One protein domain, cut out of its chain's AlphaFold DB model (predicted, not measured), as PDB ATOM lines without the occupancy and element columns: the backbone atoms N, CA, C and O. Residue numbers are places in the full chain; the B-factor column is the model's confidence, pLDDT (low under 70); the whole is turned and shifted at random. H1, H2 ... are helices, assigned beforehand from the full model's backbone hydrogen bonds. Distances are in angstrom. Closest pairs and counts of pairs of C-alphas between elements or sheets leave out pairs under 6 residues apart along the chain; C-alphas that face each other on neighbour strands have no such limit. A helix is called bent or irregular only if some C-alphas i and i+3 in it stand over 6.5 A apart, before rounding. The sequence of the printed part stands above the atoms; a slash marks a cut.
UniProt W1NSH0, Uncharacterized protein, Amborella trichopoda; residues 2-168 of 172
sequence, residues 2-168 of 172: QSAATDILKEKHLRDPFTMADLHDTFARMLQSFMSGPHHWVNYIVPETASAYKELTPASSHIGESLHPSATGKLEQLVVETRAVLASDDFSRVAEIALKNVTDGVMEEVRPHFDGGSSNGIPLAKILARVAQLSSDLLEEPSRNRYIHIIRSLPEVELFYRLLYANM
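What this domain is: This is residues 2 to 168 of the 172 residues of an uncharacterized protein of Amborella trichopoda (UniProt W1NSH0). The long helix H6 is the core, with H2 packed along one side and H9 and H10 on another, while H5 meets the beginning of H6 at a corner and makes a long arm. H1 folds against H2 as a helical hairpin, short H4 meets the side of the arm H5 with its first residue, Ala 50, and points away from it at about a right angle, and H7 and H8 lead the chain back from the far end of H6 toward H9. The printed part has 167 residues, with ten named helices, H1 to H10 in order along the chain, and no named strand; the class is all helix. The whole is loose, with a radius of gyration of the C-alphas of 20.2 A, and spans 67 by 31 by 30 A.

Where its parts are: H6, residues 89 to 113, is 36.6 A long, from C-alpha 89 at (161.554, 128.622, 124.502) to C-alpha 113 at (189.660, 146.178, 108.953). It is irregular, but only just: C-alphas 109 and 112 are 6.9 A apart. H5, residues 69 to 86, measures 26.0 A, and H2, residues 20 to 35, 22.7 A. H10, residues 155 to 166, measures 16.3 A and ends with C-alpha 166 at (149.527, 141.057, 129.255). The shorter helices are H1, residues 2 to 9, H3, 40 to 44, H4, 50 to 56, H7, 124 to 133, H8, 135 to 138, and H9, 146 to 152.

How they stand to each other: H6 is the hub and touches three helices, each at a shallow tilt and running opposite ways. It touches H2 at 26 degrees, the closest C-alphas being those of His 24 and Met 107, 6.9 A apart. With residues 98 to 105 alone it touches H9 at 24 degrees, closest at Ala 98 and Ile 151, C-alphas 5.5 A apart. With residues 90 to 98 alone it touches H10 at 28 degrees, closest at Val 94 and Glu 156, C-alphas 6.1 A apart. H1 and H2 touch as a hairpin at a steep tilt of 38 degrees, closest at the C-alphas of Ala 4 and Met 30, 5.5 A. H5 is close to H6 but not clearly touching, at a steep tilt of 60 degrees, the same way; the closest C-alphas, of Val 85 and Phe 91, are 6.7 A apart. H4 touches H5 about perpendicular, at 86 degrees, closest at the C-alphas of Ala 50 and Glu 76, 5.1 A. H3 touches no helix but is near H5, H7 is near H6, and H8 is near H9. Every O i to N i+4 pair is within hydrogen-bond range in H1, H2, H4, H5, H7, H9 and H10; H6 has 19 of 21, H3 has 0 of 1 but 2 of 2 O i to N i+3 pairs, and H8 is too short for an i+4 pair.

The domain as a whole: The two C-alphas farthest apart are those of His 68 and Ser 118, 67.4 A. The printed part has no cut, and the link from H4 to H5, 12 residues, is long. Residues 57 to 62 and 65 to 70 stand free. Mean pLDDT of the printed part is 84.8, and it is under 70 at residue 38, residues 57 to 72 and residues 115 to 119.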
ATOM      1  N   GLN A   2     184.488 131.264 127.750       89.06
ATOM      2  CA  GLN A   2     185.906 130.897 127.567       89.06
ATOM      3  C   GLN A   2     186.107 129.456 127.068       89.06
ATOM      4  O   GLN A   2     186.852 129.259 126.118       89.06
ATOM      5  N   SER A   3     185.410 128.469 127.651       88.44
ATOM      6  CA  SER A   3     185.481 127.073 127.179       88.44
ATOM      7  C   SER A   3     185.117 126.955 125.698       88.44
ATOM      8  O   SER A   3     185.903 126.426 124.928       88.44
ATOM      9  N   ALA A   4     183.989 127.543 125.283       89.94
ATOM     10  CA  ALA A   4     183.553 127.534 123.886       89.94
ATOM     11  C   ALA A   4     184.599 128.167 122.953       89.94
ATOM     12  O   ALA A   4     184.883 127.627 121.888       89.94
ATOM     13  N   ALA A   5     185.215 129.279 123.365       91.81
ATOM     14  CA  ALA A   5     186.278 129.914 122.594       91.81
ATOM     15  C   ALA A   5     187.511 129.011 122.457       91.81
ATOM     16  O   ALA A   5     188.033 128.863 121.352       91.81
ATOM     17  N   THR A   6     187.942 128.375 123.551       93.00
ATOM     18  CA  THR A   6     189.029 127.388 123.537       93.00
ATOM     19  C   THR A   6     188.694 126.243 122.592       93.00
ATOM     20  O   THR A   6     189.489 125.940 121.713       93.00
ATOM     21  N   ASP A   7     187.509 125.648 122.713       92.69
ATOM     22  CA  ASP A   7     187.110 124.480 121.928       92.69
ATOM     23  C   ASP A   7     187.016 124.782 120.425       92.69
ATOM     24  O   ASP A   7     187.450 123.972 119.603       92.69
ATOM     25  N   ILE A   8     186.494 125.959 120.062       93.50
ATOM     26  CA  ILE A   8     186.315 126.389 118.666       93.50
ATOM     27  C   ILE A   8     187.644 126.796 118.017       93.50
ATOM     28  O   ILE A   8     187.838 126.557 116.823       93.50
ATOM     29  N   LEU A   9     188.562 127.398 118.778       93.56
ATOM     30  CA  LEU A   9     189.832 127.920 118.260       93.56
ATOM     31  C   LEU A   9     191.034 126.996 118.503       93.56
ATOM     32  O   LEU A   9     192.120 127.316 118.030       93.56
ATOM     33  N   LYS A  10     190.877 125.855 119.192       93.19
ATOM     34  CA  LYS A  10     191.994 124.977 119.612       93.19
ATOM     35  C   LYS A  10     192.925 124.521 118.481       93.19
ATOM     36  O   LYS A  10     194.099 124.275 118.730       93.19
ATOM     37  N   GLU A  11     192.414 124.394 117.257       92.12
ATOM     38  CA  GLU A  11     193.179 123.933 116.085       92.12
ATOM     39  C   GLU A  11     193.700 125.095 115.222       92.12
ATOM     40  O   GLU A  11     194.402 124.874 114.233       92.12
ATOM     41  N   LYS A  12     193.361 126.340 115.576       93.44
ATOM     42  CA  LYS A  12     193.736 127.540 114.826       93.44
ATOM     43  C   LYS A  12     195.071 128.092 115.312       93.44
ATOM     44  O   LYS A  12     195.329 128.211 116.508       93.44
ATOM     45  N   HIS A  13     195.898 128.515 114.368       94.31
ATOM     46  CA  HIS A  13     197.170 129.170 114.623       94.31
ATOM     47  C   HIS A  13     197.035 130.676 114.403       94.31
ATOM     48  O   HIS A  13     196.299 131.154 113.547       94.31
ATOM     49  N   LEU A  14     197.825 131.460 115.136       93.81
ATOM     50  CA  LEU A  14     197.812 132.927 115.053       93.81
ATOM     51  C   LEU A  14     198.124 133.489 113.653       93.81
ATOM     52  O   LEU A  14     197.775 134.633 113.354       93.81
ATOM     53  N   ARG A  15     198.815 132.707 112.820       93.25
ATOM     54  CA  ARG A  15     199.171 133.060 111.439       93.25
ATOM     55  C   ARG A  15     198.126 132.616 110.424       93.25
ATOM     56  O   ARG A  15     198.247 133.019 109.270       93.25
ATOM     57  N   ASP A  16     197.152 131.807 110.839       93.12
ATOM     58  CA  ASP A  16     196.154 131.276 109.926       93.12
ATOM     59  C   ASP A  16     195.383 132.429 109.286       93.12
ATOM     60  O   ASP A  16     194.990 133.370 109.991       93.12
ATOM     61  N   PRO A  17     195.185 132.378 107.958       91.50
ATOM     62  CA  PRO A  17     194.284 133.293 107.299       91.50
ATOM     63  C   PRO A  17     192.879 133.079 107.845       91.50
ATOM     64  O   PRO A  17     192.426 131.948 108.035       91.50
ATOM     65  N   PHE A  18     192.198 134.182 108.098       92.00
ATOM     66  CA  PHE A  18     190.876 134.163 108.678       92.00
ATOM     67  C   PHE A  18     190.045 135.237 107.989       92.00
ATOM     68  O   PHE A  18     190.472 136.389 107.849       92.00
ATOM     69  N   THR A  19     188.902 134.829 107.457       91.44
ATOM     70  CA  THR A  19     188.015 135.681 106.668       91.44
ATOM     71  C   THR A  19     186.931 136.302 107.539       91.44
ATOM     72  O   THR A  19     186.727 135.929 108.696       91.44
ATOM     73  N   MET A  20     186.198 137.250 106.961       89.75
ATOM     74  CA  MET A  20     185.025 137.826 107.609       89.75
ATOM     75  C   MET A  20     183.950 136.763 107.892       89.75
ATOM     76  O   MET A  20     183.313 136.788 108.942       89.75
ATOM     77  N   ALA A  21     183.784 135.805 106.974       91.56
ATOM     78  CA  ALA A  21     182.858 134.690 107.142       91.56
ATOM     79  C   ALA A  21     183.303 133.755 108.277       91.56
ATOM     80  O   ALA A  21     182.476 133.378 109.102       91.56
ATOM     81  N   ASP A  22     184.605 133.457 108.375       92.62
ATOM     82  CA  ASP A  22     185.148 132.647 109.475       92.62
ATOM     83  C   ASP A  22     184.918 133.314 110.836       92.62
ATOM     84  O   ASP A  22     184.644 132.632 111.823       92.62
ATOM     85  N   LEU A  23     185.011 134.647 110.903       92.62
ATOM     86  CA  LEU A  23     184.773 135.414 112.128       92.62
ATOM     87  C   LEU A  23     183.310 135.410 112.545       92.62
ATOM     88  O   LEU A  23     183.018 135.140 113.710       92.62
ATOM     89  N   HIS A  24     182.409 135.662 111.600       93.44
ATOM     90  CA  HIS A  24     180.974 135.612 111.856       93.44
ATOM     91  C   HIS A  24     180.531 134.217 112.308       93.44
ATOM     92  O   HIS A  24     179.906 134.092 113.361       93.44
ATOM     93  N   ASP A  25     180.947 133.167 111.592       94.25
ATOM     94  CA  ASP A  25     180.663 131.773 111.953       94.25
ATOM     95  C   ASP A  25     181.231 131.411 113.333       94.25
ATOM     96  O   ASP A  25     180.577 130.759 114.146       94.25
ATOM     97  N   THR A  26     182.439 131.882 113.638       94.50
ATOM     98  CA  THR A  26     183.078 131.645 114.936       94.50
ATOM     99  C   THR A  26     182.282 132.268 116.080       94.50
ATOM    100  O   THR A  26     182.033 131.593 117.081       94.50
ATOM    101  N   PHE A  27     181.838 133.522 115.942       92.88
ATOM    102  CA  PHE A  27     180.980 134.153 116.946       92.88
ATOM    103  C   PHE A  27     179.631 133.447 117.071       92.88
ATOM    104  O   PHE A  27     179.201 133.167 118.191       92.88
ATOM    105  N   ALA A  28     179.007 133.091 115.946       92.25
ATOM    106  CA  ALA A  28     177.749 132.357 115.930       92.25
ATOM    107  C   ALA A  28     177.869 131.012 116.666       92.25
ATOM    108  O   ALA A  28     177.047 130.712 117.528       92.25
ATOM    109  N   ARG A  29     178.933 130.235 116.418       92.88
ATOM    110  CA  ARG A  29     179.183 128.964 117.118       92.88
ATOM    111  C   ARG A  29     179.465 129.149 118.607       92.88
ATOM    112  O   ARG A  29     178.989 128.349 119.413       92.88
ATOM    113  N   MET A  30     180.206 130.192 118.998       91.62
ATOM    114  CA  MET A  30     180.436 130.498 120.417       91.62
ATOM    115  C   MET A  30     179.125 130.842 121.137       91.62
ATOM    116  O   MET A  30     178.885 130.340 122.235       91.62
ATOM    117  N   LEU A  31     178.273 131.660 120.512       89.19
ATOM    118  CA  LEU A  31     176.955 132.028 121.035       89.19
ATOM    119  C   LEU A  31     176.025 130.820 121.110       89.19
ATOM    120  O   LEU A  31     175.412 130.586 122.148       89.19
ATOM    121  N   GLN A  32     175.975 130.009 120.054       89.12
ATOM    122  CA  GLN A  32     175.183 128.786 120.036       89.12
ATOM    123  C   GLN A  32     175.611 127.842 121.161       89.12
ATOM    124  O   GLN A  32     174.761 127.384 121.913       89.12
ATOM    125  N   SER A  33     176.916 127.610 121.336       88.25
ATOM    126  CA  SER A  33     177.443 126.772 122.421       88.25
ATOM    127  C   SER A  33     177.086 127.305 123.812       88.25
ATOM    128  O   SER A  33     176.864 126.519 124.734       88.25
ATOM    129  N   PHE A  34     177.024 128.628 123.979       84.12
ATOM    130  CA  PHE A  34     176.609 129.255 125.233       84.12
ATOM    131  C   PHE A  34     175.113 129.078 125.511       84.12
ATOM    132  O   PHE A  34     174.734 128.813 126.651       84.12
ATOM    133  N   MET A  35     174.279 129.189 124.476       81.88
ATOM    134  CA  MET A  35     172.823 129.100 124.590       81.88
ATOM    135  C   MET A  35     172.299 127.656 124.603       81.88
ATOM    136  O   MET A  35     171.237 127.411 125.160       81.88
ATOM    137  N   SER A  36     173.034 126.692 124.034       80.06
ATOM    138  CA  SER A  36     172.600 125.294 123.874       80.06
ATOM    139  C   SER A  36     172.760 124.414 125.120       80.06
ATOM    140  O   SER A  36     172.408 123.235 125.084       80.06
ATOM    141  N   GLY A  37     173.381 124.922 126.186       72.44
ATOM    142  CA  GLY A  37     173.558 124.171 127.431       72.44
ATOM    143  C   GLY A  37     172.256 124.036 128.231       72.44
ATOM    144  O   GLY A  37     171.244 124.642 127.878       72.44
ATOM    145  N   PRO A  38     172.278 123.327 129.381       69.00
ATOM    146  CA  PRO A  38     171.298 123.595 130.433       69.00
ATOM    147  C   PRO A  38     171.312 125.106 130.656       69.00
ATOM    148  O   PRO A  38     172.391 125.688 130.542       69.00
ATOM    149  N   HIS A  39     170.173 125.745 130.929       75.38
ATOM    150  CA  HIS A  39     170.008 127.205 131.014       75.38
ATOM    151  C   HIS A  39     170.875 127.905 132.101       75.38
ATOM    152  O   HIS A  39     170.465 128.892 132.691       75.38
ATOM    153  N   HIS A  40     172.091 127.440 132.394       80.31
ATOM    154  CA  HIS A  40     173.153 128.037 133.190       80.31
ATOM    155  C   HIS A  40     173.425 129.496 132.844       80.31
ATOM    156  O   HIS A  40     173.857 130.239 133.719       80.31
ATOM    157  N   TRP A  41     173.169 129.935 131.606       84.94
ATOM    158  CA  TRP A  41     173.263 131.354 131.271       84.94
ATOM    159  C   TRP A  41     172.285 132.205 132.112       84.94
ATOM    160  O   TRP A  41     172.613 133.333 132.467       84.94
ATOM    161  N   VAL A  42     171.148 131.638 132.543       89.44
ATOM    162  CA  VAL A  42     170.184 132.278 133.457       89.44
ATOM    163  C   VAL A  42     170.824 132.600 134.803       89.44
ATOM    164  O   VAL A  42     170.526 133.646 135.370       89.44
ATOM    165  N   ASN A  43     171.763 131.777 135.285       87.69
ATOM    166  CA  ASN A  43     172.462 132.022 136.552       87.69
ATOM    167  C   ASN A  43     173.354 133.276 136.514       87.69
ATOM    168  O   ASN A  43     173.720 133.783 137.572       87.69
ATOM    169  N   TYR A  44     173.684 133.798 135.326       87.69
ATOM    170  CA  TYR A  44     174.389 135.078 135.185       87.69
ATOM    171  C   TYR A  44     173.450 136.290 135.280       87.69
ATOM    172  O   TYR A  44     173.932 137.409 135.425       87.69
ATOM    173  N   ILE A  45     172.131 136.085 135.183       89.31
ATOM    174  CA  ILE A  45     171.119 137.154 135.202       89.31
ATOM    175  C   ILE A  45     170.339 137.130 136.514       89.31
ATOM    176  O   ILE A  45     170.162 138.164 137.153       89.31
ATOM    177  N   VAL A  46     169.870 135.947 136.916       90.25
ATOM    178  CA  VAL A  46     169.067 135.740 138.119       90.25
ATOM    179  C   VAL A  46     169.697 134.618 138.947       90.25
ATOM    180  O   VAL A  46     169.884 133.515 138.424       90.25
ATOM    181  N   PRO A  47     169.998 134.851 140.236       86.81
ATOM    182  CA  PRO A  47     170.490 133.820 141.143       86.81
ATOM    183  C   PRO A  47     169.526 132.636 141.268       86.81
ATOM    184  O   PRO A  47     168.362 132.713 140.879       86.81
ATOM    185  N   GLU A  48     170.007 131.526 141.818       85.56
ATOM    186  CA  GLU A  48     169.192 130.314 141.970       85.56
ATOM    187  C   GLU A  48     168.107 130.449 143.045       85.56
ATOM    188  O   GLU A  48     167.058 129.823 142.924       85.56
ATOM    189  N   THR A  49     168.338 131.282 144.065       82.62
ATOM    190  CA  THR A  49     167.441 131.464 145.216       82.62
ATOM    191  C   THR A  49     167.324 132.936 145.616       82.62
ATOM    192  O   THR A  49     168.226 133.742 145.352       82.62
ATOM    193  N   ALA A  50     166.254 133.310 146.329       81.69
ATOM    194  CA  ALA A  50     166.129 134.673 146.850       81.69
ATOM    195  C   ALA A  50     167.179 135.008 147.919       81.69
ATOM    196  O   ALA A  50     167.513 136.178 148.095       81.69
ATOM    197  N   SER A  51     167.710 134.014 148.640       78.94
ATOM    198  CA  SER A  51     168.797 134.240 149.601       78.94
ATOM    199  C   SER A  51     170.068 134.721 148.903       78.94
ATOM    200  O   SER A  51     170.619 135.745 149.299       78.94
ATOM    201  N   ALA A  52     170.461 134.071 147.803       81.31
ATOM    202  CA  ALA A  52     171.597 134.496 146.990       81.31
ATOM    203  C   ALA A  52     171.370 135.895 146.390       81.31
ATOM    204  O   ALA A  52     172.280 136.720 146.355       81.31
ATOM    205  N   TYR A  53     170.136 136.210 145.983       76.50
ATOM    206  CA  TYR A  53     169.784 137.553 145.512       76.50
ATOM    207  C   TYR A  53     169.975 138.638 146.586       76.50
ATOM    208  O   TYR A  53     170.500 139.714 146.288       76.50
ATOM    209  N   LYS A  54     169.600 138.358 147.843       73.25
ATOM    210  CA  LYS A  54     169.776 139.285 148.978       73.25
ATOM    211  C   LYS A  54     171.250 139.539 149.307       73.25
ATOM    212  O   LYS A  54     171.608 140.665 149.630       73.25
ATOM    213  N   GLU A  55     172.098 138.520 149.204       74.94
ATOM    214  CA  GLU A  55     173.539 138.641 149.471       74.94
ATOM    215  C   GLU A  55     174.270 139.469 148.402       74.94
ATOM    216  O   GLU A  55     175.200 140.211 148.716       74.94
ATOM    217  N   LEU A  56     173.822 139.392 147.145       71.56
ATOM    218  CA  LEU A  56     174.434 140.091 146.008       71.56
ATOM    219  C   LEU A  56     174.004 141.562 145.868       71.56
ATOM    220  O   LEU A  56     174.594 142.295 145.073       71.56
ATOM    221  N   THR A  57     172.997 142.022 146.620       62.38
ATOM    222  CA  THR A  57     172.455 143.390 146.524       62.38
ATOM    223  C   THR A  57     172.702 144.214 147.800       62.38
ATOM    224  O   THR A  57     171.779 144.439 148.586       62.38
ATOM    225  N   PRO A  58     173.916 144.773 148.002       53.91
ATOM    226  CA  PRO A  58     174.213 145.618 149.166       53.91
ATOM    227  C   PRO A  58     173.408 146.932 149.187       53.91
ATOM    228  O   PRO A  58     173.225 147.516 150.252       53.91
ATOM    229  N   ALA A  59     172.879 147.376 148.037       47.78
ATOM    230  CA  ALA A  59     172.045 148.576 147.901       47.78
ATOM    231  C   ALA A  59     170.575 148.380 148.319       47.78
ATOM    232  O   ALA A  59     169.839 149.358 148.421       47.78
ATOM    233  N   SER A  60     170.134 147.149 148.606       46.00
ATOM    234  CA  SER A  60     168.808 146.918 149.194       46.00
ATOM    235  C   SER A  60     168.851 146.974 150.726       46.00
ATOM    236  O   SER A  60     168.072 146.334 151.410       46.00
ATOM    237  N   SER A  61     169.743 147.768 151.319       44.03
ATOM    238  CA  SER A  61     169.961 147.844 152.774       44.03
ATOM    239  C   SER A  61     168.743 148.328 153.593       44.03
ATOM    240  O   SER A  61     168.797 148.299 154.815       44.03
ATOM    241  N   HIS A  62     167.616 148.687 152.962       47.62
ATOM    242  CA  HIS A  62     166.306 148.841 153.624       47.62
ATOM    243  C   HIS A  62     165.492 147.538 153.739       47.62
ATOM    244  O   HIS A  62     164.500 147.479 154.453       47.62
ATOM    245  N   ILE A  63     165.911 146.477 153.053       52.00
ATOM    246  CA  ILE A  63     165.352 145.120 153.106       52.00
ATOM    247  C   ILE A  63     165.935 144.334 154.306       52.00
ATOM    248  O   ILE A  63     165.415 143.284 154.691       52.00
ATOM    249  N   GLY A  64     166.994 144.866 154.931       44.84
ATOM    250  CA  GLY A  64     167.652 144.308 156.115       44.84
ATOM    251  C   GLY A  64     166.927 144.552 157.442       44.84
ATOM    252  O   GLY A  64     167.176 143.826 158.403       44.84
ATOM    253  N   GLU A  65     165.989 145.502 157.514       46.69
ATOM    254  CA  GLU A  65     165.143 145.692 158.697       46.69
ATOM    255  C   GLU A  65     163.806 144.970 158.498       46.69
ATOM    256  O   GLU A  65     162.833 145.518 157.996       46.69
ATOM    257  N   SER A  66     163.779 143.692 158.890       51.78
ATOM    258  CA  SER A  66     162.565 142.877 159.047       51.78
ATOM    259  C   SER A  66     161.622 142.857 157.829       51.78
ATOM    260  O   SER A  66     160.476 143.307 157.883       51.78
ATOM    261  N   LEU A  67     162.052 142.252 156.715       51.84
ATOM    262  CA  LEU A  67     161.081 141.766 155.731       51.84
ATOM    263  C   LEU A  67     160.132 140.780 156.420       51.84
ATOM    264  O   LEU A  67     160.537 139.682 156.813       51.84
ATOM    265  N   HIS A  68     158.858 141.150 156.502       55.09
ATOM    266  CA  HIS A  68     157.778 140.257 156.904       55.09
ATOM    267  C   HIS A  68     157.891 138.917 156.136       55.09
ATOM    268  O   HIS A  68     158.224 138.934 154.945       55.09
ATOM    269  N   PRO A  69     157.603 137.749 156.747       58.84
ATOM    270  CA  PRO A  69     157.714 136.445 156.079       58.84
ATOM    271  C   PRO A  69     157.007 136.384 154.714       58.84
ATOM    272  O   PRO A  69     157.493 135.743 153.782       58.84
ATOM    273  N   SER A  70     155.912 137.138 154.557       62.66
ATOM    274  CA  SER A  70     155.183 137.275 153.289       62.66
ATOM    275  C   SER A  70     155.981 137.962 152.173       62.66
ATOM    276  O   SER A  70     155.797 137.629 151.008       62.66
ATOM    277  N   ALA A  71     156.871 138.902 152.494       65.69
ATOM    278  CA  ALA A  71     157.693 139.603 151.511       65.69
ATOM    279  C   ALA A  71     158.867 138.734 151.033       65.69
ATOM    280  O   ALA A  71     159.212 138.759 149.854       65.69
ATOM    281  N   THR A  72     159.422 137.898 151.919       69.88
ATOM    282  CA  THR A  72     160.417 136.886 151.526       69.88
ATOM    283  C   THR A  72     159.789 135.811 150.635       69.88
ATOM    284  O   THR A  72     160.384 135.466 149.620       69.88
ATOM    285  N   GLY A  73     158.568 135.356 150.942       80.44
ATOM    286  CA  GLY A  73     157.835 134.424 150.075       80.44
ATOM    287  C   GLY A  73     157.536 134.995 148.683       80.44
ATOM    288  O   GLY A  73     157.729 134.306 147.687       80.44
ATOM    289  N   LYS A  74     157.143 136.274 148.593       83.88
ATOM    290  CA  LYS A  74     156.920 136.958 147.306       83.88
ATOM    291  C   LYS A  74     158.198 137.112 146.479       83.88
ATOM    292  O   LYS A  74     158.154 136.946 145.268       83.88
ATOM    293  N   LEU A  75     159.328 137.430 147.116       84.81
ATOM    294  CA  LEU A  75     160.610 137.525 146.413       84.81
ATOM    295  C   LEU A  75     161.053 136.160 145.872       84.81
ATOM    296  O   LEU A  75     161.496 136.083 144.732       84.81
ATOM    297  N   GLU A  76     160.898 135.095 146.661       87.31
ATOM    298  CA  GLU A  76     161.184 133.729 146.207       87.31
ATOM    299  C   GLU A  76     160.318 133.363 144.995       87.31
ATOM    300  O   GLU A  76     160.835 132.883 143.988       87.31
ATOM    301  N   GLN A  77     159.021 133.684 145.042       88.56
ATOM    302  CA  GLN A  77     158.117 133.489 143.911       88.56
ATOM    303  C   GLN A  77     158.575 134.259 142.662       88.56
ATOM    304  O   GLN A  77     158.655 133.670 141.588       88.56
ATOM    305  N   LEU A  78     158.943 135.539 142.793       89.06
ATOM    306  CA  LEU A  78     159.440 136.343 141.671       89.06
ATOM    307  C   LEU A  78     160.732 135.775 141.072       89.06
ATOM    308  O   LEU A  78     160.886 135.779 139.852       89.06
ATOM    309  N   VAL A  79     161.655 135.275 141.900       90.56
ATOM    310  CA  VAL A  79     162.885 134.623 141.423       90.56
ATOM    311  C   VAL A  79     162.542 133.372 140.615       90.56
ATOM    312  O   VAL A  79     163.047 133.212 139.505       90.56
ATOM    313  N   VAL A  80     161.647 132.521 141.124       91.50
ATOM    314  CA  VAL A  80     161.208 131.299 140.431       91.50
ATOM    315  C   VAL A  80     160.513 131.623 139.107       91.50
ATOM    316  O   VAL A  80     160.878 131.061 138.075       91.50
ATOM    317  N   GLU A  81     159.556 132.553 139.105       91.44
ATOM    318  CA  GLU A  81     158.821 132.960 137.901       91.44
ATOM    319  C   GLU A  81     159.747 133.599 136.862       91.44
ATOM    320  O   GLU A  81     159.698 133.241 135.685       91.44
ATOM    321  N   THR A  82     160.658 134.480 137.285       92.12
ATOM    322  CA  THR A  82     161.626 135.107 136.373       92.12
ATOM    323  C   THR A  82     162.541 134.058 135.745       92.12
ATOM    324  O   THR A  82     162.771 134.086 134.538       92.12
ATOM    325  N   ARG A  83     163.034 133.089 136.528       92.81
ATOM    326  CA  ARG A  83     163.847 131.985 135.998       92.81
ATOM    327  C   ARG A  83     163.062 131.123 135.012       92.81
ATOM    328  O   ARG A  83     163.627 130.736 133.994       92.81
ATOM    329  N   ALA A  84     161.782 130.857 135.278       92.06
ATOM    330  CA  ALA A  84     160.917 130.118 134.361       92.06
ATOM    331  C   ALA A  84     160.727 130.861 133.030       92.06
ATOM    332  O   ALA A  84     160.833 130.252 131.968       92.06
ATOM    333  N   VAL A  85     160.524 132.183 133.073       93.38
ATOM    334  CA  VAL A  85     160.439 133.022 131.869       93.38
ATOM    335  C   VAL A  85     161.757 133.002 131.095       93.38
ATOM    336  O   VAL A  85     161.745 132.766 129.890       93.38
ATOM    337  N   LEU A  86     162.896 133.198 131.762       92.62
ATOM    338  CA  LEU A  86     164.208 133.202 131.107       92.62
ATOM    339  C   LEU A  86     164.571 131.834 130.506       92.62
ATOM    340  O   LEU A  86     165.204 131.781 129.458       92.62
ATOM    341  N   ALA A  87     164.150 130.734 131.131       91.12
ATOM    342  CA  ALA A  87     164.352 129.380 130.616       91.12
ATOM    343  C   ALA A  87     163.323 128.956 129.547       91.12
ATOM    344  O   ALA A  87     163.425 127.854 129.016       91.12
ATOM    345  N   SER A  88     162.329 129.791 129.231       91.75
ATOM    346  CA  SER A  88     161.310 129.459 128.233       91.75
ATOM    347  C   SER A  88     161.868 129.445 126.806       91.75
ATOM    348  O   SER A  88     162.810 130.175 126.473       91.75
ATOM    349  N   ASP A  89     161.238 128.654 125.935       91.12
ATOM    350  CA  ASP A  89     161.554 128.622 124.502       91.12
ATOM    351  C   ASP A  89     161.303 129.980 123.833       91.12
ATOM    352  O   ASP A  89     162.060 130.395 122.953       91.12
ATOM    353  N   ASP A  90     160.260 130.694 124.269       92.69
ATOM    354  CA  ASP A  90     159.904 132.009 123.737       92.69
ATOM    355  C   ASP A  90     160.996 133.037 124.033       92.69
ATOM    356  O   ASP A  90     161.470 133.712 123.116       92.69
ATOM    357  N   PHE A  91     161.458 133.115 125.287       92.75
ATOM    358  CA  PHE A  91     162.569 134.001 125.628       92.75
ATOM    359  C   PHE A  91     163.857 133.565 124.927       92.75
ATOM    360  O   PHE A  91     164.562 134.406 124.374       92.75
ATOM    361  N   SER A  92     164.155 132.262 124.906       90.25
ATOM    362  CA  SER A  92     165.374 131.731 124.283       90.25
ATOM    363  C   SER A  92     165.456 132.095 122.798       90.25
ATOM    364  O   SER A  92     166.505 132.538 122.332       90.25
ATOM    365  N   ARG A  93     164.336 132.008 122.071       91.69
ATOM    366  CA  ARG A  93     164.242 132.407 120.659       91.69
ATOM    367  C   ARG A  93     164.469 133.905 120.467       91.69
ATOM    368  O   ARG A  93     165.199 134.306 119.563       91.69
ATOM    369  N   VAL A  94     163.862 134.740 121.311       94.75
ATOM    370  CA  VAL A  94     164.045 136.202 121.263       94.75
ATOM    371  C   VAL A  94     165.497 136.571 121.565       94.75
ATOM    372  O   VAL A  94     166.084 137.388 120.856       94.75
ATOM    373  N   ALA A  95     166.103 135.934 122.569       92.62
ATOM    374  CA  ALA A  95     167.503 136.125 122.922       92.62
ATOM    375  C   ALA A  95     168.441 135.709 121.779       92.62
ATOM    376  O   ALA A  95     169.375 136.443 121.466       92.62
ATOM    377  N   GLU A  96     168.178 134.585 121.109       91.81
ATOM    378  CA  GLU A  96     168.951 134.138 119.945       91.81
ATOM    379  C   GLU A  96     168.885 135.152 118.792       91.81
ATOM    380  O   GLU A  96     169.923 135.547 118.252       91.81
ATOM    381  N   ILE A  97     167.686 135.642 118.455       94.25
ATOM    382  CA  ILE A  97     167.493 136.674 117.424       94.25
ATOM    383  C   ILE A  97     168.237 137.961 117.801       94.25
ATOM    384  O   ILE A  97     168.940 138.536 116.964       94.25
ATOM    385  N   ALA A  98     168.127 138.400 119.057       95.19
ATOM    386  CA  ALA A  98     168.800 139.596 119.546       95.19
ATOM    387  C   ALA A  98     170.329 139.472 119.467       95.19
ATOM    388  O   ALA A  98     170.992 140.352 118.916       95.19
ATOM    389  N   LEU A  99     170.893 138.361 119.946       92.81
ATOM    390  CA  LEU A  99     172.335 138.105 119.923       92.81
ATOM    391  C   LEU A  99     172.879 137.980 118.496       92.81
ATOM    392  O   LEU A  99     173.984 138.453 118.219       92.81
ATOM    393  N   LYS A 100     172.103 137.404 117.570       93.44
ATOM    394  CA  LYS A 100     172.466 137.355 116.150       93.44
ATOM    395  C   LYS A 100     172.537 138.756 115.539       93.44
ATOM    396  O   LYS A 100     173.549 139.091 114.935       93.44
ATOM    397  N   ASN A 101     171.527 139.599 115.767       95.38
ATOM    398  CA  ASN A 101     171.529 140.979 115.267       95.38
ATOM    399  C   ASN A 101     172.668 141.818 115.871       95.38
ATOM    400  O   ASN A 101     173.286 142.620 115.174       95.38
ATOM    401  N   VAL A 102     172.993 141.614 117.152       93.56
ATOM    402  CA  VAL A 102     174.173 142.240 117.771       93.56
ATOM    403  C   VAL A 102     175.456 141.758 117.099       93.56
ATOM    404  O   VAL A 102     176.310 142.578 116.781       93.56
ATOM    405  N   THR A 103     175.580 140.457 116.827       92.94
ATOM    406  CA  THR A 103     176.743 139.887 116.123       92.94
ATOM    407  C   THR A 103     176.902 140.492 114.731       92.94
ATOM    408  O   THR A 103     178.011 140.873 114.359       92.94
ATOM    409  N   ASP A 104     175.806 140.645 113.987       94.00
ATOM    410  CA  ASP A 104     175.806 141.298 112.678       94.00
ATOM    411  C   ASP A 104     176.255 142.768 112.790       94.00
ATOM    412  O   ASP A 104     177.095 143.220 112.011       94.00
ATOM    413  N   GLY A 105     175.797 143.488 113.820       92.81
ATOM    414  CA  GLY A 105     176.253 144.848 114.128       92.81
ATOM    415  C   GLY A 105     177.750 144.935 114.452       92.81
ATOM    416  O   GLY A 105     178.441 145.802 113.918       92.81
ATOM    417  N   VAL A 106     178.277 144.004 115.258       91.25
ATOM    418  CA  VAL A 106     179.722 143.898 115.543       91.25
ATOM    419  C   VAL A 106     180.491 143.636 114.244       91.25
ATOM    420  O   VAL A 106     181.541 144.228 114.003       91.25
ATOM    421  N   MET A 107     179.969 142.779 113.362       90.44
ATOM    422  CA  MET A 107     180.613 142.473 112.084       90.44
ATOM    423  C   MET A 107     180.721 143.696 111.171       90.44
ATOM    424  O   MET A 107     181.736 143.873 110.496       90.44
ATOM    425  N   GLU A 108     179.721 144.571 111.157       90.44
ATOM    426  CA  GLU A 108     179.791 145.818 110.394       90.44
ATOM    427  C   GLU A 108     180.920 146.742 110.863       90.44
ATOM    428  O   GLU A 108     181.553 147.386 110.030       90.44
ATOM    429  N   GLU A 109     181.220 146.769 112.162       87.50
ATOM    430  CA  GLU A 109     182.296 147.596 112.728       87.50
ATOM    431  C   GLU A 109     183.687 147.018 112.458       87.50
ATOM    432  O   GLU A 109     184.657 147.752 112.255       87.50
ATOM    433  N   VAL A 110     183.798 145.691 112.395       86.94
ATOM    434  CA  VAL A 110     185.074 145.041 112.083       86.94
ATOM    435  C   VAL A 110     185.361 145.062 110.579       86.94
ATOM    436  O   VAL A 110     186.530 145.126 110.199       86.94
ATOM    437  N   ARG A 111     184.337 145.082 109.712       87.31
ATOM    438  CA  ARG A 111     184.469 145.006 108.242       87.31
ATOM    439  C   ARG A 111     185.544 145.927 107.632       87.31
ATOM    440  O   ARG A 111     186.355 145.402 106.870       87.31
ATOM    441  N   PRO A 112     185.667 147.223 107.989       84.88
ATOM    442  CA  PRO A 112     186.692 148.103 107.413       84.88
ATOM    443  C   PRO A 112     188.134 147.622 107.648       84.88
ATOM    444  O   PRO A 112     189.051 147.999 106.924       84.88
ATOM    445  N   HIS A 113     188.355 146.767 108.651       77.12
ATOM    446  CA  HIS A 113     189.660 146.178 108.953       77.12
ATOM    447  C   HIS A 113     190.017 144.997 108.040       77.12
ATOM    448  O   HIS A 113     191.178 144.580 108.013       77.12
ATOM    449  N   PHE A 114     189.040 144.469 107.301       77.44
ATOM    450  CA  PHE A 114     189.221 143.439 106.283       77.44
ATOM    451  C   PHE A 114     189.399 144.029 104.875       77.44
ATOM    452  O   PHE A 114     190.068 143.400 104.059       77.44
ATOM    453  N   ASP A 115     188.913 145.249 104.614       65.12
ATOM    454  CA  ASP A 115     188.888 145.908 103.289       65.12
ATOM    455  C   ASP A 115     190.269 146.327 102.720       65.12
ATOM    456  O   ASP A 115     190.362 147.019 101.708       65.12
ATOM    457  N   GLY A 116     191.368 145.864 103.322       60.41
ATOM    458  CA  GLY A 116     192.736 145.991 102.795       60.41
ATOM    459  C   GLY A 116     193.487 144.661 102.649       60.41
ATOM    460  O   GLY A 116     194.655 144.657 102.261       60.41
ATOM    461  N   GLY A 117     192.856 143.533 102.991       56.88
ATOM    462  CA  GLY A 117     193.394 142.193 102.774       56.88
ATOM    463  C   GLY A 117     192.820 141.601 101.494       56.88
ATOM    464  O   GLY A 117     191.611 141.648 101.284       56.88
ATOM    465  N   SER A 118     193.666 141.019 100.637       56.31
ATOM    466  CA  SER A 118     193.200 140.165  99.537       56.31
ATOM    467  C   SER A 118     192.151 139.167 100.044       56.31
ATOM    468  O   SER A 118     192.188 138.776 101.211       56.31
ATOM    469  N   SER A 119     191.285 138.674  99.156       63.44
ATOM    470  CA  SER A 119     190.257 137.630  99.375       63.44
ATOM    471  C   SER A 119     190.692 136.375 100.162       63.44
ATOM    472  O   SER A 119     189.870 135.522 100.468       63.44
ATOM    473  N   ASN A 120     191.978 136.257 100.487       73.25
ATOM    474  CA  ASN A 120     192.619 135.190 101.240       73.25
ATOM    475  C   ASN A 120     192.568 135.385 102.770       73.25
ATOM    476  O   ASN A 120     193.169 134.586 103.478       73.25
ATOM    477  N   GLY A 121     191.890 136.416 103.289       83.38
ATOM    478  CA  GLY A 121     191.761 136.660 104.731       83.38
ATOM    479  C   GLY A 121     192.987 137.329 105.365       83.38
ATOM    480  O   GLY A 121     194.007 137.571 104.716       83.38
ATOM    481  N   ILE A 122     192.885 137.656 106.654       90.19
ATOM    482  CA  ILE A 122     193.969 138.272 107.436       90.19
ATOM    483  C   ILE A 122     194.402 137.345 108.581       90.19
ATOM    484  O   ILE A 122     193.593 136.541 109.038       90.19
ATOM    485  N   PRO A 123     195.657 137.430 109.066       91.88
ATOM    486  CA  PRO A 123     196.123 136.575 110.155       91.88
ATOM    487  C   PRO A 123     195.255 136.704 111.412       91.88
ATOM    488  O   PRO A 123     195.006 137.827 111.866       91.88
ATOM    489  N   LEU A 124     194.879 135.574 112.019       92.06
ATOM    490  CA  LEU A 124     194.054 135.518 113.232       92.06
ATOM    491  C   LEU A 124     194.562 136.442 114.356       92.06
ATOM    492  O   LEU A 124     193.765 137.127 114.993       92.06
ATOM    493  N   ALA A 125     195.881 136.553 114.560       92.31
ATOM    494  CA  ALA A 125     196.458 137.473 115.549       92.31
ATOM    495  C   ALA A 125     196.024 138.935 115.361       92.31
ATOM    496  O   ALA A 125     195.804 139.644 116.343       92.31
ATOM    497  N   LYS A 126     195.888 139.397 114.110       90.12
ATOM    498  CA  LYS A 126     195.442 140.768 113.824       90.12
ATOM    499  C   LYS A 126     193.969 140.947 114.168       90.12
ATOM    500  O   LYS A 126     193.605 141.992 114.692       90.12
ATOM    501  N   ILE A 127     193.143 139.934 113.912       89.12
ATOM    502  CA  ILE A 127     191.714 139.967 114.233       89.12
ATOM    503  C   ILE A 127     191.503 139.973 115.739       89.12
ATOM    504  O   ILE A 127     190.748 140.802 116.230       89.12
ATOM    505  N   LEU A 128     192.204 139.112 116.484       89.81
ATOM    506  CA  LEU A 128     192.091 139.058 117.944       89.81
ATOM    507  C   LEU A 128     192.388 140.418 118.588       89.81
ATOM    508  O   LEU A 128     191.657 140.846 119.477       89.81
ATOM    509  N   ALA A 129     193.405 141.131 118.096       88.69
ATOM    510  CA  ALA A 129     193.712 142.480 118.562       88.69
ATOM    511  C   ALA A 129     192.567 143.476 118.295       88.69
ATOM    512  O   ALA A 129     192.317 144.347 119.124       88.69
ATOM    513  N   ARG A 130     191.852 143.345 117.168       87.19
ATOM    514  CA  ARG A 130     190.681 144.178 116.848       87.19
ATOM    515  C   ARG A 130     189.467 143.818 117.687       87.19
ATOM    516  O   ARG A 130     188.848 144.708 118.248       87.19
ATOM    517  N   VAL A 131     189.173 142.531 117.842       88.12
ATOM    518  CA  VAL A 131     188.074 142.060 118.697       88.12
ATOM    519  C   VAL A 131     188.267 142.534 120.139       88.12
ATOM    520  O   VAL A 131     187.312 142.979 120.765       88.12
ATOM    521  N   ALA A 132     189.500 142.521 120.653       87.75
ATOM    522  CA  ALA A 132     189.797 143.043 121.986       87.75
ATOM    523  C   ALA A 132     189.485 144.548 122.130       87.75
ATOM    524  O   ALA A 132     189.063 144.983 123.202       87.75
ATOM    525  N   GLN A 133     189.651 145.335 121.061       86.50
ATOM    526  CA  GLN A 133     189.365 146.777 121.054       86.50
ATOM    527  C   GLN A 133     187.862 147.083 121.111       86.50
ATOM    528  O   GLN A 133     187.491 148.069 121.730       86.50
ATOM    529  N   LEU A 134     187.001 146.214 120.572       84.56
ATOM    530  CA  LEU A 134     185.536 146.400 120.579       84.56
ATOM    531  C   LEU A 134     184.915 146.325 121.984       84.56
ATOM    532  O   LEU A 134     183.749 146.661 122.175       84.56
ATOM    533  N   SER A 135     185.674 145.858 122.979       80.50
ATOM    534  CA  SER A 135     185.180 145.712 124.348       80.50
ATOM    535  C   SER A 135     184.774 147.042 124.987       80.50
ATOM    536  O   SER A 135     183.822 147.052 125.763       80.50
ATOM    537  N   SER A 136     185.430 148.159 124.651       81.44
ATOM    538  CA  SER A 136     185.027 149.484 125.142       81.44
ATOM    539  C   SER A 136     183.650 149.880 124.627       81.44
ATOM    540  O   SER A 136     182.828 150.381 125.391       81.44
ATOM    541  N   ASP A 137     183.393 149.596 123.355       81.81
ATOM    542  CA  ASP A 137     182.206 150.056 122.641       81.81
ATOM    543  C   ASP A 137     180.979 149.234 123.072       81.81
ATOM    544  O   ASP A 137     179.882 149.759 123.267       81.81
ATOM    545  N   LEU A 138     181.190 147.939 123.343       81.75
ATOM    546  CA  LEU A 138     180.193 147.048 123.942       81.75
ATOM    547  C   LEU A 138     179.802 147.449 125.372       81.75
ATOM    548  O   LEU A 138     178.699 147.118 125.811       81.75
ATOM    549  N   LEU A 139     180.687 148.143 126.090       84.19
ATOM    550  CA  LEU A 139     180.512 148.545 127.488       84.19
ATOM    551  C   LEU A 139     180.164 150.036 127.649       84.19
ATOM    552  O   LEU A 139     180.176 150.544 128.771       84.19
ATOM    553  N   GLU A 140     179.835 150.739 126.559       86.88
ATOM    554  CA  GLU A 140     179.361 152.122 126.631       86.88
ATOM    555  C   GLU A 140     178.053 152.258 127.424       86.88
ATOM    556  O   GLU A 140     177.262 151.315 127.545       86.88
ATOM    557  N   GLU A 141     177.795 153.475 127.919       88.06
ATOM    558  CA  GLU A 141     176.544 153.812 128.598       88.06
ATOM    559  C   GLU A 141     175.315 153.431 127.749       88.06
ATOM    560  O   GLU A 141     175.306 153.681 126.540       88.06
ATOM    561  N   PRO A 142     174.229 152.911 128.354       85.06
ATOM    562  CA  PRO A 142     173.080 152.389 127.607       85.06
ATOM    563  C   PRO A 142     172.422 153.353 126.612       85.06
ATOM    564  O   PRO A 142     171.792 152.912 125.655       85.06
ATOM    565  N   SER A 143     172.528 154.664 126.840       86.69
ATOM    566  CA  SER A 143     171.999 155.708 125.953       86.69
ATOM    567  C   SER A 143     172.829 155.907 124.682       86.69
ATOM    568  O   SER A 143     172.310 156.422 123.694       86.69
ATOM    569  N   ARG A 144     174.106 155.515 124.711       88.06
ATOM    570  CA  ARG A 144     175.089 155.679 123.629       88.06
ATOM    571  C   ARG A 144     175.466 154.352 122.976       88.06
ATOM    572  O   ARG A 144     175.892 154.331 121.829       88.06
ATOM    573  N   ASN A 145     175.224 153.251 123.680       91.69
ATOM    574  CA  ASN A 145     175.524 151.907 123.232       91.69
ATOM    575  C   ASN A 145     174.626 151.488 122.052       91.69
ATOM    576  O   ASN A 145     173.447 151.147 122.207       91.69
ATOM    577  N   ARG A 146     175.212 151.481 120.851       92.00
ATOM    578  CA  ARG A 146     174.548 151.065 119.608       92.00
ATOM    579  C   ARG A 146     173.970 149.652 119.700       92.00
ATOM    580  O   ARG A 146     172.884 149.409 119.179       92.00
ATOM    581  N   TYR A 147     174.657 148.728 120.362       92.75
ATOM    582  CA  TYR A 147     174.230 147.333 120.464       92.75
ATOM    583  C   TYR A 147     172.958 147.183 121.299       92.75
ATOM    584  O   TYR A 147     172.057 146.429 120.933       92.75
ATOM    585  N   ILE A 148     172.820 147.978 122.363       93.12
ATOM    586  CA  ILE A 148     171.566 148.073 123.118       93.12
ATOM    587  C   ILE A 148     170.449 148.646 122.237       93.12
ATOM    588  O   ILE A 148     169.316 148.168 122.301       93.12
ATOM    589  N   HIS A 149     170.745 149.632 121.383       92.88
ATOM    590  CA  HIS A 149     169.754 150.165 120.448       92.88
ATOM    591  C   HIS A 149     169.283 149.117 119.428       92.88
ATOM    592  O   HIS A 149     168.077 149.006 119.213       92.88
ATOM    593  N   ILE A 150     170.201 148.308 118.878       95.19
ATOM    594  CA  ILE A 150     169.866 147.177 117.997       95.19
ATOM    595  C   ILE A 150     168.829 146.288 118.684       95.19
ATOM    596  O   ILE A 150     167.734 146.126 118.151       95.19
ATOM    597  N   ILE A 151     169.116 145.809 119.899       95.06
ATOM    598  CA  ILE A 151     168.204 144.933 120.654       95.06
ATOM    599  C   ILE A 151     166.840 145.602 120.872       95.06
ATOM    600  O   ILE A 151     165.802 144.995 120.629       95.06
ATOM    601  N   ARG A 152     166.827 146.867 121.311       93.25
ATOM    602  CA  ARG A 152     165.587 147.602 121.623       93.25
ATOM    603  C   ARG A 152     164.709 147.877 120.407       93.25
ATOM    604  O   ARG A 152     163.518 148.111 120.579       93.25
ATOM    605  N   SER A 153     165.296 147.906 119.214       95.31
ATOM    606  CA  SER A 153     164.580 148.157 117.962       95.31
ATOM    607  C   SER A 153     163.926 146.905 117.365       95.31
ATOM    608  O   SER A 153     163.166 147.023 116.406       95.31
ATOM    609  N   LEU A 154     164.200 145.717 117.920       97.50
ATOM    610  CA  LEU A 154     163.677 144.457 117.398       97.50
ATOM    611  C   LEU A 154     162.183 144.285 117.721       97.50
ATOM    612  O   LEU A 154     161.798 144.348 118.896       97.50
ATOM    613  N   PRO A 155     161.334 143.994 116.718       97.00
ATOM    614  CA  PRO A 155     159.911 143.765 116.942       97.00
ATOM    615  C   PRO A 155     159.647 142.523 117.804       97.00
ATOM    616  O   PRO A 155     158.674 142.498 118.554       97.00
ATOM    617  N   GLU A 156     160.512 141.507 117.751       97.25
ATOM    618  CA  GLU A 156     160.407 140.301 118.576       97.25
ATOM    619  C   GLU A 156     160.567 140.617 120.063       97.25
ATOM    620  O   GLU A 156     159.842 140.071 120.895       97.25
ATOM    621  N   VAL A 157     161.476 141.537 120.393       96.25
ATOM    622  CA  VAL A 157     161.699 142.000 121.767       96.25
ATOM    623  C   VAL A 157     160.472 142.763 122.264       96.25
ATOM    624  O   VAL A 157     159.975 142.498 123.359       96.25
ATOM    625  N   GLU A 158     159.933 143.673 121.451       95.44
ATOM    626  CA  GLU A 158     158.719 144.411 121.800       95.44
ATOM    627  C   GLU A 158     157.510 143.482 121.994       95.44
ATOM    628  O   GLU A 158     156.789 143.595 122.990       95.44
ATOM    629  N   LEU A 159     157.289 142.553 121.061       95.69
ATOM    630  CA  LEU A 159     156.189 141.596 121.128       95.69
ATOM    631  C   LEU A 159     156.293 140.721 122.379       95.69
ATOM    632  O   LEU A 159     155.292 140.541 123.075       95.69
ATOM    633  N   PHE A 160     157.494 140.229 122.690       95.62
ATOM    634  CA  PHE A 160     157.740 139.437 123.888       95.62
ATOM    635  C   PHE A 160     157.344 140.197 125.158       95.62
ATOM    636  O   PHE A 160     156.579 139.673 125.966       95.62
ATOM    637  N   TYR A 161     157.778 141.454 125.309       92.62
ATOM    638  CA  TYR A 161     157.392 142.261 126.468       92.62
ATOM    639  C   TYR A 161     155.882 142.482 126.546       92.62
ATOM    640  O   TYR A 161     155.302 142.332 127.619       92.62
ATOM    641  N   ARG A 162     155.221 142.803 125.427       94.19
ATOM    642  CA  ARG A 162     153.760 142.991 125.410       94.19
ATOM    643  C   ARG A 162     153.025 141.742 125.892       94.19
ATOM    644  O   ARG A 162     152.112 141.858 126.704       94.19
ATOM    645  N   LEU A 163     153.432 140.565 125.419       93.50
ATOM    646  CA  LEU A 163     152.848 139.293 125.840       93.50
ATOM    647  C   LEU A 163     153.144 138.999 127.312       93.50
ATOM    648  O   LEU A 163     152.231 138.631 128.045       93.50
ATOM    649  N   LEU A 164     154.380 139.215 127.766       91.69
ATOM    650  CA  LEU A 164     154.759 139.016 129.163       91.69
ATOM    651  C   LEU A 164     153.906 139.880 130.105       91.69
ATOM    652  O   LEU A 164     153.333 139.370 131.063       91.69
ATOM    653  N   TYR A 165     153.763 141.174 129.803       90.00
ATOM    654  CA  TYR A 165     152.974 142.097 130.622       90.00
ATOM    655  C   TYR A 165     151.465 141.846 130.539       90.00
ATOM    656  O   TYR A 165     150.780 142.013 131.542       90.00
ATOM    657  N   ALA A 166     150.940 141.416 129.388       91.25
ATOM    658  CA  ALA A 166     149.527 141.057 129.255       91.25
ATOM    659  C   ALA A 166     149.147 139.813 130.078       91.25
ATOM    660  O   ALA A 166     147.991 139.674 130.471       91.25
ATOM    661  N   ASN A 167     150.110 138.923 130.334       84.56
ATOM    662  CA  ASN A 167     149.913 137.695 131.104       84.56
ATOM    663  C   ASN A 167     150.347 137.816 132.573       84.56
ATOM    664  O   ASN A 167     150.239 136.841 133.316       84.56
ATOM    665  N   MET A 168     150.822 138.986 133.016       81.50
ATOM    666  CA  MET A 168     151.093 139.188 134.436       81.50
ATOM    667  C   MET A 168     149.776 139.188 135.224       81.50
ATOM    668  O   MET A 168     148.814 139.836 134.801       81.50
TER     669      MET A 168